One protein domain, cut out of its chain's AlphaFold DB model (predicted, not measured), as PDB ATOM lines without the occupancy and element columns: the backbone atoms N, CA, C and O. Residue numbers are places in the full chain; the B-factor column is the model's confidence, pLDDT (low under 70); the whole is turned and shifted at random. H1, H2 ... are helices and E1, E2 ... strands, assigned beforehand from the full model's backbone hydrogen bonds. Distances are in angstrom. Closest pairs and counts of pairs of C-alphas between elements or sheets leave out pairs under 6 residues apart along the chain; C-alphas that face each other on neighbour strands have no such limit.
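AT A GLANCE: This is residues 65 to 161 of the 171 residues of the protein "Peptidase M20/M25/M40 family protein" of Mycobacterium xenopi 4042 (UniProt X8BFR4). With little regular structure, the printed part is a long, thin loop: a small head, where helix H2 packs on the hairpin E1 and E2, from which residues 81 to 111 run out to the far end and H1 leads back. The 97 residues hold 36 in named elements, E1, E2, H1, H2 in chain order, mixed in class, with an antiparallel sheet E1 - E2. It is extended, radius of gyration of the C-alphas 23.2 A, a rod spanning 73 by 27 by 23 A.

IN THESE COORDINATES: E1, residues 68 to 71, begins at C-alpha 68 (-33.572, -19.493, 28.238). E2 is residues 77 to 80. H1, residues 112 to 125, and H2, residues 134 to 147, each measure 19.9 A; H2 ends at C-alpha 147 (-22.652, -21.816, 32.210).

HOW THE PARTS SIT: Hairpin E1 and E2 has N 80 and O 68 at 2.7 A. The closest C-alphas of E1 and H2, Pro 71 and Thr 147, are 5.5 A apart. H1 and H2 are apart. In both helices every O i to N i+4 pair is within hydrogen-bond range.

THE WHOLE: The C-alphas of Asn 74 and His 103 are farthest apart, 72.9 A. The printed part has no cut; E2 to H1 is a long link. Residue 65, residues 101 to 109 and 153 to 161 are under pLDDT 70.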
ATOM      1  N   GLY A  65     -42.687 -18.898  33.116       65.62
ATOM      2  CA  GLY A  65     -41.563 -18.164  32.547       65.62
ATOM      3  C   GLY A  65     -41.305 -18.487  31.067       65.62
ATOM      4  O   GLY A  65     -42.064 -19.180  30.388       65.62
ATOM      5  N   PHE A  66     -40.217 -17.938  30.534       75.56
ATOM      6  CA  PHE A  66     -39.772 -18.139  29.154       75.56
ATOM      7  C   PHE A  66     -38.585 -19.098  29.117       75.56
ATOM      8  O   PHE A  66     -37.819 -19.205  30.075       75.56
ATOM      9  N   SER A  67     -38.402 -19.805  28.000       87.94
ATOM     10  CA  SER A  67     -37.203 -20.627  27.863       87.94
ATOM     11  C   SER A  67     -35.962 -19.749  27.696       87.94
ATOM     12  O   SER A  67     -35.964 -18.809  26.898       87.94
ATOM     13  N   LEU A  68     -34.881 -20.126  28.369       89.25
ATOM     14  CA  LEU A  68     -33.572 -19.493  28.238       89.25
ATOM     15  C   LEU A  68     -32.643 -20.399  27.442       89.25
ATOM     16  O   LEU A  68     -32.561 -21.588  27.725       89.25
ATOM     17  N   THR A  69     -31.918 -19.850  26.475       93.31
ATOM     18  CA  THR A  69     -30.776 -20.548  25.876       93.31
ATOM     19  C   THR A  69     -29.508 -19.972  26.488       93.31
ATOM     20  O   THR A  69     -29.280 -18.768  26.390       93.31
ATOM     21  N   VAL A  70     -28.715 -20.810  27.153       92.69
ATOM     22  CA  VAL A  70     -27.482 -20.404  27.841       92.69
ATOM     23  C   VAL A  70     -26.275 -21.152  27.274       92.69
ATOM     24  O   VAL A  70     -26.432 -22.301  26.850       92.69
ATOM     25  N   PRO A  71     -25.073 -20.549  27.256       93.44
ATOM     26  CA  PRO A  71     -23.856 -21.269  26.900       93.44
ATOM     27  C   PRO A  71     -23.565 -22.356  27.936       93.44
ATOM     28  O   PRO A  71     -23.894 -22.195  29.109       93.44
ATOM     29  N   ARG A  72     -22.916 -23.444  27.522       94.00
ATOM     30  CA  ARG A  72     -22.433 -24.465  28.457       94.00
ATOM     31  C   ARG A  72     -20.973 -24.243  28.817       94.00
ATOM     32  O   ARG A  72     -20.177 -23.875  27.952       94.00
ATOM     33  N   ARG A  73     -20.585 -24.623  30.038       90.44
ATOM     34  CA  ARG A  73     -19.181 -24.610  30.492       90.44
ATOM     35  C   ARG A  73     -18.228 -25.366  29.553       90.44
ATOM     36  O   ARG A  73     -17.079 -24.968  29.395       90.44
ATOM     37  N   ASN A  74     -18.711 -26.428  28.905       90.56
ATOM     38  CA  ASN A  74     -17.916 -27.287  28.020       90.56
ATOM     39  C   ASN A  74     -18.100 -26.958  26.522       90.56
ATOM     40  O   ASN A  74     -17.721 -27.759  25.669       90.56
ATOM     41  N   GLY A  75     -18.694 -25.805  26.196       90.50
ATOM     42  CA  GLY A  75     -19.012 -25.395  24.827       90.50
ATOM     43  C   GLY A  75     -20.411 -25.817  24.356       90.50
ATOM     44  O   GLY A  75     -21.018 -26.757  24.870       90.50
ATOM     45  N   GLY A  76     -20.931 -25.092  23.361       93.88
ATOM     46  CA  GLY A  76     -22.312 -25.224  22.886       93.88
ATOM     47  C   GLY A  76     -23.326 -24.506  23.781       93.88
ATOM     48  O   GLY A  76     -22.959 -23.708  24.641       93.88
ATOM     49  N   GLU A  77     -24.611 -24.795  23.574       95.31
ATOM     50  CA  GLU A  77     -25.719 -24.142  24.279       95.31
ATOM     51  C   GLU A  77     -26.689 -25.162  24.899       95.31
ATOM     52  O   GLU A  77     -26.796 -26.315  24.466       95.31
ATOM     53  N   ARG A  78     -27.426 -24.743  25.930       93.19
ATOM     54  CA  ARG A  78     -28.542 -25.489  26.516       93.19
ATOM     55  C   ARG A  78     -29.790 -24.628  26.560       93.19
ATOM     56  O   ARG A  78     -29.761 -23.511  27.066       93.19
ATOM     57  N   ARG A  79     -30.905 -25.192  26.094       93.69
ATOM     58  CA  ARG A  79     -32.243 -24.648  26.334       93.69
ATOM     59  C   ARG A  79     -32.729 -25.100  27.712       93.69
ATOM     60  O   ARG A  79     -32.857 -26.297  27.959       93.69
ATOM     61  N   LEU A  80     -33.004 -24.141  28.581       90.56
ATOM     62  CA  LEU A  80     -33.626 -24.308  29.885       90.56
ATOM     63  C   LEU A  80     -35.110 -23.953  29.776       90.56
ATOM     64  O   LEU A  80     -35.474 -22.956  29.148       90.56
ATOM     65  N   TYR A  81     -35.954 -24.768  30.398       89.81
ATOM     66  CA  TYR A  81     -37.376 -24.497  30.576       89.81
ATOM     67  C   TYR A  81     -37.582 -24.182  32.048       89.81
ATOM     68  O   TYR A  81     -37.321 -25.032  32.898       89.81
ATOM     69  N   LEU A  82     -37.944 -22.938  32.335       86.81
ATOM     70  CA  LEU A  82     -38.106 -22.476  33.704       86.81
ATOM     71  C   LEU A  82     -39.449 -22.945  34.267       86.81
ATOM     72  O   LEU A  82     -40.353 -23.329  33.524       86.81
ATOM     73  N   ILE A  83     -39.531 -22.937  35.593       86.94
ATOM     74  CA  ILE A  83     -40.771 -23.094  36.342       86.94
ATOM     75  C   ILE A  83     -40.859 -21.867  37.238       86.94
ATOM     76  O   ILE A  83     -39.981 -21.639  38.072       86.94
ATOM     77  N   GLU A  84     -41.883 -21.053  37.024       86.31
ATOM     78  CA  GLU A  84     -42.166 -19.908  37.878       86.31
ATOM     79  C   GLU A  84     -42.810 -20.391  39.178       86.31
ATOM     80  O   GLU A  84     -43.729 -21.208  39.165       86.31
ATOM     81  N   THR A  85     -42.299 -19.912  40.313       86.25
ATOM     82  CA  THR A  85     -42.808 -20.284  41.644       86.25
ATOM     83  C   THR A  85     -43.364 -19.092  42.417       86.25
ATOM     84  O   THR A  85     -43.779 -19.251  43.562       86.25
ATOM     85  N   ALA A  86     -43.299 -17.886  41.848       80.44
ATOM     86  CA  ALA A  86     -43.773 -16.659  42.471       80.44
ATOM     87  C   ALA A  86     -43.995 -15.573  41.417       80.44
ATOM     88  O   ALA A  86     -43.120 -15.343  40.586       80.44
ATOM     89  N   GLU A  87     -45.104 -14.850  41.540       76.94
ATOM     90  CA  GLU A  87     -45.453 -13.723  40.677       76.94
ATOM     91  C   GLU A  87     -45.237 -12.378  41.385       76.94
ATOM     92  O   GLU A  87     -45.181 -12.274  42.618       76.94
ATOM     93  N   LYS A  88     -45.142 -11.298  40.603       78.25
ATOM     94  CA  LYS A  88     -45.078  -9.941  41.158       78.25
ATOM     95  C   LYS A  88     -46.429  -9.554  41.755       78.25
ATOM     96  O   LYS A  88     -47.411  -9.409  41.037       78.25
ATOM     97  N   GLY A  89     -46.444  -9.259  43.053       74.88
ATOM     98  CA  GLY A  89     -47.595  -8.622  43.687       74.88
ATOM     99  C   GLY A  89     -47.859  -7.219  43.125       74.88
ATOM    100  O   GLY A  89     -46.930  -6.454  42.848       74.88
ATOM    101  N   LEU A  90     -49.136  -6.861  42.998       77.50
ATOM    102  CA  LEU A  90     -49.581  -5.513  42.653       77.50
ATOM    103  C   LEU A  90     -50.081  -4.802  43.911       77.50
ATOM    104  O   LEU A  90     -51.081  -5.202  44.501       77.50
ATOM    105  N   GLN A  91     -49.415  -3.712  44.296       78.50
ATOM    106  CA  GLN A  91     -49.875  -2.848  45.381       78.50
ATOM    107  C   GLN A  91     -50.326  -1.502  44.818       78.50
ATOM    108  O   GLN A  91     -49.514  -0.656  44.437       78.50
ATOM    109  N   TRP A  92     -51.635  -1.279  44.815       84.12
ATOM    110  CA  TRP A  92     -52.209   0.014  44.462       84.12
ATOM    111  C   TRP A  92     -52.148   0.962  45.663       84.12
ATOM    112  O   TRP A  92     -52.517   0.601  46.781       84.12
ATOM    113  N   MET A  93     -51.692   2.193  45.435       87.31
ATOM    114  CA  MET A  93     -51.590   3.230  46.461       87.31
ATOM    115  C   MET A  93     -52.281   4.509  45.995       87.31
ATOM    116  O   MET A  93     -52.141   4.927  44.848       87.31
ATOM    117  N   ARG A  94     -52.990   5.165  46.917       92.81
ATOM    118  CA  ARG A  94     -53.593   6.483  46.706       92.81
ATOM    119  C   ARG A  94     -52.869   7.517  47.558       92.81
ATOM    120  O   ARG A  94     -52.888   7.429  48.782       92.81
ATOM    121  N   LEU A  95     -52.273   8.513  46.907       91.06
ATOM    122  CA  LEU A  95     -51.659   9.663  47.569       91.06
ATOM    123  C   LEU A  95     -52.655  10.826  47.609       91.06
ATOM    124  O   LEU A  95     -53.383  11.074  46.650       91.06
ATOM    125  N   THR A  96     -52.717  11.544  48.725       93.06
ATOM    126  CA  THR A  96     -53.588  12.716  48.879       93.06
ATOM    127  C   THR A  96     -52.831  13.801  49.626       93.06
ATOM    128  O   THR A  96     -52.353  13.564  50.731       93.06
ATOM    129  N   ALA A  97     -52.743  14.993  49.034       90.38
ATOM    130  CA  ALA A  97     -52.220  16.185  49.691       90.38
ATOM    131  C   ALA A  97     -53.320  17.237  49.825       90.38
ATOM    132  O   ALA A  97     -54.218  17.331  48.988       90.38
ATOM    133  N   ARG A  98     -53.243  18.035  50.888       85.75
ATOM    134  CA  ARG A  98     -54.127  19.176  51.134       85.75
ATOM    135  C   ARG A  98     -53.268  20.427  51.246       85.75
ATOM    136  O   ARG A  98     -52.207  20.386  51.859       85.75
ATOM    137  N   GLY A  99     -53.731  21.518  50.649       80.88
ATOM    138  CA  GLY A  99     -53.076  22.823  50.683       80.88
ATOM    139  C   GLY A  99     -54.097  23.918  50.959       80.88
ATOM    140  O   GLY A  99     -55.305  23.694  50.848       80.88
ATOM    141  N   ARG A 100     -53.619  25.101  51.343       78.69
ATOM    142  CA  ARG A 100     -54.486  26.261  51.570       78.69
ATOM    143  C   ARG A 100     -54.979  26.797  50.223       78.69
ATOM    144  O   ARG A 100     -54.182  26.972  49.307       78.69
ATOM    145  N   ALA A 101     -56.280  27.064  50.107       67.50
ATOM    146  CA  ALA A 101     -56.843  27.700  48.918       67.50
ATOM    147  C   ALA A 101     -56.323  29.144  48.788       67.50
ATOM    148  O   ALA A 101     -56.287  29.882  49.776       67.50
ATOM    149  N   GLY A 102     -55.929  29.534  47.578       67.75
ATOM    150  CA  GLY A 102     -55.331  30.833  47.283       67.75
ATOM    151  C   GLY A 102     -55.526  31.227  45.820       67.75
ATOM    152  O   GLY A 102     -55.774  30.368  44.972       67.75
ATOM    153  N   HIS A 103     -55.467  32.526  45.523       68.12
ATOM    154  CA  HIS A 103     -55.554  33.030  44.148       68.12
ATOM    155  C   HIS A 103     -54.286  32.628  43.384       68.12
ATOM    156  O   HIS A 103     -53.187  32.872  43.868       68.12
ATOM    157  N   GLY A 104     -54.419  32.055  42.182       60.28
ATOM    158  CA  GLY A 104     -53.278  31.526  41.414       60.28
ATOM    159  C   GLY A 104     -52.213  32.557  41.006       60.28
ATOM    160  O   GLY A 104     -51.130  32.172  40.583       60.28
ATOM    161  N   SER A 105     -52.507  33.853  41.143       63.00
ATOM    162  CA  SER A 105     -51.585  34.972  40.910       63.00
ATOM    163  C   SER A 105     -50.797  35.408  42.153       63.00
ATOM    164  O   SER A 105     -49.922  36.263  42.039       63.00
ATOM    165  N   MET A 106     -51.094  34.854  43.333       55.88
ATOM    166  CA  MET A 106     -50.365  35.135  44.570       55.88
ATOM    167  C   MET A 106     -49.355  34.022  44.863       55.88
ATOM    168  O   MET A 106     -49.657  32.836  44.722       55.88
ATOM    169  N   VAL A 107     -48.146  34.404  45.281       59.81
ATOM    170  CA  VAL A 107     -47.116  33.448  45.709       59.81
ATOM    171  C   VAL A 107     -47.598  32.760  46.988       59.81
ATOM    172  O   VAL A 107     -47.937  33.420  47.970       59.81
ATOM    173  N   HIS A 108     -47.663  31.431  46.950       63.31
ATOM    174  CA  HIS A 108     -48.095  30.602  48.067       63.31
ATOM    175  C   HIS A 108     -47.101  29.468  48.306       63.31
ATOM    176  O   HIS A 108     -46.861  28.636  47.433       63.31
ATOM    177  N   ASP A 109     -46.598  29.401  49.531       69.31
ATOM    178  CA  ASP A 109     -45.530  28.488  49.953       69.31
ATOM    179  C   ASP A 109     -46.041  27.044  50.160       69.31
ATOM    180  O   ASP A 109     -45.270  26.107  50.360       69.31
ATOM    181  N   HIS A 110     -47.365  26.847  50.107       72.94
ATOM    182  CA  HIS A 110     -48.050  25.585  50.396       72.94
ATOM    183  C   HIS A 110     -48.930  25.130  49.226       72.94
ATOM    184  O   HIS A 110     -50.154  25.278  49.249       72.94
ATOM    185  N   ASN A 111     -48.303  24.533  48.210       83.81
ATOM    186  CA  ASN A 111     -48.986  24.000  47.034       83.81
ATOM    187  C   ASN A 111     -49.118  22.465  47.108       83.81
ATOM    188  O   ASN A 111     -48.127  21.736  47.099       83.81
ATOM    189  N   ALA A 112     -50.360  21.970  47.149       88.75
ATOM    190  CA  ALA A 112     -50.649  20.536  47.211       88.75
ATOM    191  C   ALA A 112     -50.154  19.762  45.974       88.75
ATOM    192  O   ALA A 112     -49.760  18.604  46.102       88.75
ATOM    193  N   VAL A 113     -50.140  20.394  44.793       88.62
ATOM    194  CA  VAL A 113     -49.619  19.803  43.551       88.62
ATOM    195  C   VAL A 113     -48.106  19.644  43.638       88.62
ATOM    196  O   VAL A 113     -47.605  18.557  43.364       88.62
ATOM    197  N   THR A 114     -47.385  20.678  44.083       89.81
ATOM    198  CA  THR A 114     -45.926  20.606  44.271       89.81
ATOM    199  C   THR A 114     -45.558  19.522  45.282       89.81
ATOM    200  O   THR A 114     -44.724  18.673  44.984       89.81
ATOM    201  N   ALA A 115     -46.250  19.467  46.425       90.50
ATOM    202  CA  ALA A 115     -46.017  18.440  47.441       90.50
ATOM    203  C   ALA A 115     -46.259  17.010  46.912       90.50
ATOM    204  O   ALA A 115     -45.473  16.102  47.188       90.50
ATOM    205  N   LEU A 116     -47.325  16.795  46.126       93.75
ATOM    206  CA  LEU A 116     -47.575  15.499  45.479       93.75
ATOM    207  C   LEU A 116     -46.502  15.162  44.443       93.75
ATOM    208  O   LEU A 116     -46.015  14.034  44.429       93.75
ATOM    209  N   ALA A 117     -46.116  16.123  43.603       94.31
ATOM    210  CA  ALA A 117     -45.088  15.925  42.587       94.31
ATOM    211  C   ALA A 117     -43.740  15.548  43.222       94.31
ATOM    212  O   ALA A 117     -43.090  14.605  42.772       94.31
ATOM    213  N   GLU A 118     -43.350  16.213  44.310       94.75
ATOM    214  CA  GLU A 118     -42.145  15.885  45.074       94.75
ATOM    215  C   GLU A 118     -42.215  14.488  45.700       94.75
ATOM    216  O   GLU A 118     -41.247  13.728  45.616       94.75
ATOM    217  N   ALA A 119     -43.358  14.111  46.281       94.81
ATOM    218  CA  ALA A 119     -43.556  12.786  46.864       94.81
ATOM    219  C   ALA A 119     -43.463  11.672  45.808       94.81
ATOM    220  O   ALA A 119     -42.745  10.690  46.015       94.81
ATOM    221  N   VAL A 120     -44.124  11.846  44.658       95.38
ATOM    222  CA  VAL A 120     -44.061  10.913  43.522       95.38
ATOM    223  C   VAL A 120     -42.635  10.820  42.986       95.38
ATOM    224  O   VAL A 120     -42.123   9.722  42.783       95.38
ATOM    225  N   ALA A 121     -41.953  11.954  42.822       97.00
ATOM    226  CA  ALA A 121     -40.583  11.985  42.334       97.00
ATOM    227  C   ALA A 121     -39.604  11.313  43.314       97.00
ATOM    228  O   ALA A 121     -38.674  10.626  42.890       97.00
ATOM    229  N   ARG A 122     -39.812  11.472  44.627       96.25
ATOM    230  CA  ARG A 122     -39.018  10.793  45.658       96.25
ATOM    231  C   ARG A 122     -39.261   9.287  45.653       96.25
ATOM    232  O   ARG A 122     -38.292   8.540  45.725       96.25
ATOM    233  N   LEU A 123     -40.515   8.848  45.516       93.19
ATOM    234  CA  LEU A 123     -40.859   7.428  45.418       93.19
ATOM    235  C   LEU A 123     -40.280   6.795  44.146       93.19
ATOM    236  O   LEU A 123     -39.620   5.767  44.230       93.19
ATOM    237  N   GLY A 124     -40.441   7.435  42.985       92.44
ATOM    238  CA  GLY A 124     -39.928   6.927  41.707       92.44
ATOM    239  C   GLY A 124     -38.398   6.882  41.622       92.44
ATOM    240  O   GLY A 124     -37.839   6.089  40.867       92.44
ATOM    241  N   ARG A 125     -37.700   7.706  42.415       96.44
ATOM    242  CA  ARG A 125     -36.235   7.665  42.547       96.44
ATOM    243  C   ARG A 125     -35.748   6.783  43.694       96.44
ATOM    244  O   ARG A 125     -34.544   6.543  43.783       96.44
ATOM    245  N   HIS A 126     -36.639   6.311  44.562       92.94
ATOM    246  CA  HIS A 126     -36.254   5.445  45.663       92.94
ATOM    247  C   HIS A 126     -35.725   4.118  45.111       92.94
ATOM    248  O   HIS A 126     -36.348   3.470  44.269       92.94
ATOM    249  N   ARG A 127     -34.537   3.727  45.566       88.81
ATOM    250  CA  ARG A 127     -33.959   2.419  45.273       88.81
ATOM    251  C   ARG A 127     -34.323   1.500  46.424       88.81
ATOM    252  O   ARG A 127     -33.784   1.644  47.516       88.81
ATOM    253  N   PHE A 128     -35.248   0.590  46.160       86.06
ATOM    254  CA  PHE A 128     -35.564  -0.472  47.101       86.06
ATOM    255  C   PHE A 128     -34.366  -1.419  47.232       86.06
ATOM    256  O   PHE A 128     -33.644  -1.621  46.247       86.06
ATOM    257  N   PRO A 129     -34.131  -1.986  48.427       82.31
ATOM    258  CA  PRO A 129     -33.119  -3.017  48.587       82.31
ATOM    259  C   PRO A 129     -33.459  -4.212  47.694       82.31
ATOM    260  O   PRO A 129     -34.623  -4.600  47.578       82.31
ATOM    261  N   LEU A 130     -32.441  -4.799  47.067       82.19
ATOM    262  CA  LEU A 130     -32.600  -6.082  46.393       82.19
ATOM    263  C   LEU A 130     -32.757  -7.159  47.464       82.19
ATOM    264  O   LEU A 130     -31.919  -7.289  48.355       82.19
ATOM    265  N   VAL A 131     -33.844  -7.915  47.371       83.00
ATOM    266  CA  VAL A 131     -34.109  -9.068  48.228       83.00
ATOM    267  C   VAL A 131     -34.032 -10.296  47.336       83.00
ATOM    268  O   VAL A 131     -34.869 -10.473  46.453       83.00
ATOM    269  N   LEU A 132     -32.994 -11.105  47.530       85.12
ATOM    270  CA  LEU A 132     -32.867 -12.393  46.858       85.12
ATOM    271  C   LEU A 132     -33.736 -13.394  47.616       85.12
ATOM    272  O   LEU A 132     -33.489 -13.660  48.789       85.12
ATOM    273  N   SER A 133     -34.773 -13.908  46.961       87.25
ATOM    274  CA  SER A 133     -35.530 -15.041  47.487       87.25
ATOM    275  C   SER A 133     -34.770 -16.344  47.246       87.25
ATOM    276  O   SER A 133     -33.940 -16.425  46.335       87.25
ATOM    277  N   ASP A 134     -35.111 -17.385  48.005       88.38
ATOM    278  CA  ASP A 134     -34.536 -18.723  47.828       88.38
ATOM    279  C   ASP A 134     -34.687 -19.220  46.381       88.38
ATOM    280  O   ASP A 134     -33.745 -19.768  45.813       88.38
ATOM    281  N   THR A 135     -35.826 -18.937  45.732       88.44
ATOM    282  CA  THR A 135     -36.058 -19.242  44.310       88.44
ATOM    283  C   THR A 135     -35.030 -18.571  43.397       88.44
ATOM    284  O   THR A 135     -34.510 -19.206  42.480       88.44
ATOM    285  N   VAL A 136     -34.716 -17.291  43.626       88.81
ATOM    286  CA  VAL A 136     -33.729 -16.568  42.807       88.81
ATOM    287  C   VAL A 136     -32.334 -17.145  43.026       88.81
ATOM    288  O   VAL A 136     -31.597 -17.323  42.059       88.81
ATOM    289  N   VAL A 137     -31.980 -17.483  44.267       89.12
ATOM    290  CA  VAL A 137     -30.692 -18.119  44.583       89.12
ATOM    291  C   VAL A 137     -30.569 -19.472  43.878       89.12
ATOM    292  O   VAL A 137     -29.563 -19.725  43.218       89.12
ATOM    293  N   GLN A 138     -31.605 -20.313  43.941       89.75
ATOM    294  CA  GLN A 138     -31.638 -21.608  43.251       89.75
ATOM    295  C   GLN A 138     -31.536 -21.457  41.730       89.75
ATOM    296  O   GLN A 138     -30.782 -22.186  41.086       89.75
ATOM    297  N   PHE A 139     -32.244 -20.484  41.153       89.38
ATOM    298  CA  PHE A 139     -32.148 -20.172  39.729       89.38
ATOM    299  C   PHE A 139     -30.720 -19.777  39.331       89.38
ATOM    300  O   PHE A 139     -30.171 -20.330  38.377       89.38
ATOM    301  N   LEU A 140     -30.095 -18.855  40.072       90.81
ATOM    302  CA  LEU A 140     -28.724 -18.419  39.806       90.81
ATOM    303  C   LEU A 140     -27.731 -19.577  39.936       90.81
ATOM    304  O   LEU A 140     -26.845 -19.695  39.095       90.81
ATOM    305  N   ALA A 141     -27.905 -20.459  40.924       89.88
ATOM    306  CA  ALA A 141     -27.075 -21.648  41.091       89.88
ATOM    307  C   ALA A 141     -27.192 -22.615  39.898       89.88
ATOM    308  O   ALA A 141     -26.175 -23.056  39.369       89.88
ATOM    309  N   ALA A 142     -28.410 -22.887  39.417       90.19
ATOM    310  CA  ALA A 142     -28.622 -23.757  38.258       90.19
ATOM    311  C   ALA A 142     -28.011 -23.172  36.969       90.19
ATOM    312  O   ALA A 142     -27.410 -23.886  36.166       90.19
ATOM    313  N   VAL A 143     -28.125 -21.853  36.772       90.94
ATOM    314  CA  VAL A 143     -27.492 -21.166  35.636       90.94
ATOM    315  C   VAL A 143     -25.966 -21.159  35.778       90.94
ATOM    316  O   VAL A 143     -25.265 -21.357  34.785       90.94
ATOM    317  N   ALA A 144     -25.439 -20.961  36.988       91.31
ATOM    318  CA  ALA A 144     -24.007 -21.026  37.281       91.31
ATOM    319  C   ALA A 144     -23.419 -22.388  36.912       91.31
ATOM    320  O   ALA A 144     -22.396 -22.461  36.235       91.31
ATOM    321  N   GLU A 145     -24.095 -23.463  37.319       90.69
ATOM    322  CA  GLU A 145     -23.689 -24.835  37.029       90.69
ATOM    323  C   GLU A 145     -23.625 -25.091  35.519       90.69
ATOM    324  O   GLU A 145     -22.633 -25.626  35.020       90.69
ATOM    325  N   GLU A 146     -24.647 -24.656  34.778       91.50
ATOM    326  CA  GLU A 146     -24.699 -24.875  33.334       91.50
ATOM    327  C   GLU A 146     -23.639 -24.053  32.586       91.50
ATOM    328  O   GLU A 146     -22.944 -24.568  31.709       91.50
ATOM    329  N   THR A 147     -23.500 -22.774  32.940       91.50
ATOM    330  CA  THR A 147     -22.652 -21.816  32.210       91.50
ATOM    331  C   THR A 147     -21.191 -21.811  32.654       91.50
ATOM    332  O   THR A 147     -20.316 -21.429  31.881       91.50
ATOM    333  N   GLY A 148     -20.908 -22.231  33.888       87.88
ATOM    334  CA  GLY A 148     -19.616 -22.039  34.546       87.88
ATOM    335  C   GLY A 148     -19.390 -20.619  35.078       87.88
ATOM    336  O   GLY A 148     -18.288 -20.326  35.541       87.88
ATOM    337  N   TYR A 149     -20.388 -19.731  35.019       88.06
ATOM    338  CA  TYR A 149     -20.295 -18.400  35.621       88.06
ATOM    339  C   TYR A 149     -20.450 -18.455  37.141       88.06
ATOM    340  O   TYR A 149     -21.256 -19.212  37.669       88.06
ATOM    341  N   SER A 150     -19.706 -17.609  37.852       81.56
ATOM    342  CA  SER A 150     -19.838 -17.439  39.300       81.56
ATOM    343  C   SER A 150     -20.753 -16.259  39.623       81.56
ATOM    344  O   SER A 150     -20.495 -15.141  39.169       81.56
ATOM    345  N   PHE A 151     -21.762 -16.484  40.463       77.81
ATOM    346  CA  PHE A 151     -22.571 -15.419  41.054       77.81
ATOM    347  C   PHE A 151     -22.270 -15.350  42.550       77.81
ATOM    348  O   PHE A 151     -22.577 -16.278  43.290       77.81
ATOM    349  N   ASP A 152     -21.654 -14.257  42.994       77.12
ATOM    350  CA  ASP A 152     -21.460 -13.985  44.419       77.12
ATOM    351  C   ASP A 152     -22.752 -13.386  44.982       77.12
ATOM    352  O   ASP A 152     -22.969 -12.185  44.852       77.12
ATOM    353  N   THR A 153     -23.636 -14.202  45.559       69.25
ATOM    354  CA  THR A 153     -24.921 -13.749  46.126       69.25
ATOM    355  C   THR A 153     -24.769 -12.950  47.423       69.25
ATOM    356  O   THR A 153     -25.694 -12.231  47.800       69.25
ATOM    357  N   ASP A 154     -23.601 -13.018  48.066       66.56
ATOM    358  CA  ASP A 154     -23.280 -12.286  49.296       66.56
ATOM    359  C   ASP A 154     -22.570 -10.954  49.019       66.56
ATOM    360  O   ASP A 154     -22.336 -10.153  49.933       66.56
ATOM    361  N   SER A 155     -22.273 -10.684  47.743       63.56
ATOM    362  CA  SER A 155     -21.574  -9.486  47.310       63.56
ATOM    363  C   SER A 155     -22.252  -8.213  47.835       63.56
ATOM    364  O   SER A 155     -23.456  -8.009  47.632       63.56
ATOM    365  N   PRO A 156     -21.497  -7.261  48.412       55.59
ATOM    366  CA  PRO A 156     -22.043  -5.960  48.798       55.59
ATOM    367  C   PRO A 156     -22.589  -5.154  47.603       55.59
ATOM    368  O   PRO A 156     -23.326  -4.190  47.812       55.59
ATOM    369  N   THR A 157     -22.297  -5.562  46.360       56.00
ATOM    370  CA  THR A 157     -22.892  -5.000  45.133       56.00
ATOM    371  C   THR A 157     -24.423  -5.145  45.102       56.00
ATOM    372  O   THR A 157     -25.113  -4.198  44.710       56.00
ATOM    373  N   TRP A 158     -24.977  -6.236  45.651       54.72
ATOM    374  CA  TRP A 158     -26.427  -6.446  45.797       54.72
ATOM    375  C   TRP A 158     -27.066  -5.522  46.836       54.72
ATOM    376  O   TRP A 158     -28.238  -5.165  46.724       54.72
ATOM    377  N   LYS A 159     -26.283  -5.066  47.823       47.41
ATOM    378  CA  LYS A 159     -26.742  -4.166  48.893       47.41
ATOM    379  C   LYS A 159     -26.704  -2.682  48.518       47.41
ATOM    380  O   LYS A 159     -27.016  -1.845  49.362       47.41
ATOM    381  N   GLY A 160     -26.414  -2.341  47.255       46.19
ATOM    382  CA  GLY A 160     -26.758  -1.021  46.723       46.19
ATOM    383  C   GLY A 160     -25.770  -0.335  45.782       46.19
ATOM    384  O   GLY A 160     -25.621   0.881  45.920       46.19
ATOM    385  N   ARG A 161     -25.129  -1.004  44.803       47.41
ATOM    386  CA  ARG A 161     -24.469  -0.238  43.721       47.41
ATOM    387  C   ARG A 161     -24.180  -0.967  42.401       47.41
ATOM    388  O   ARG A 161     -23.782  -2.121  42.378       47.41
TER     389      ARG A 161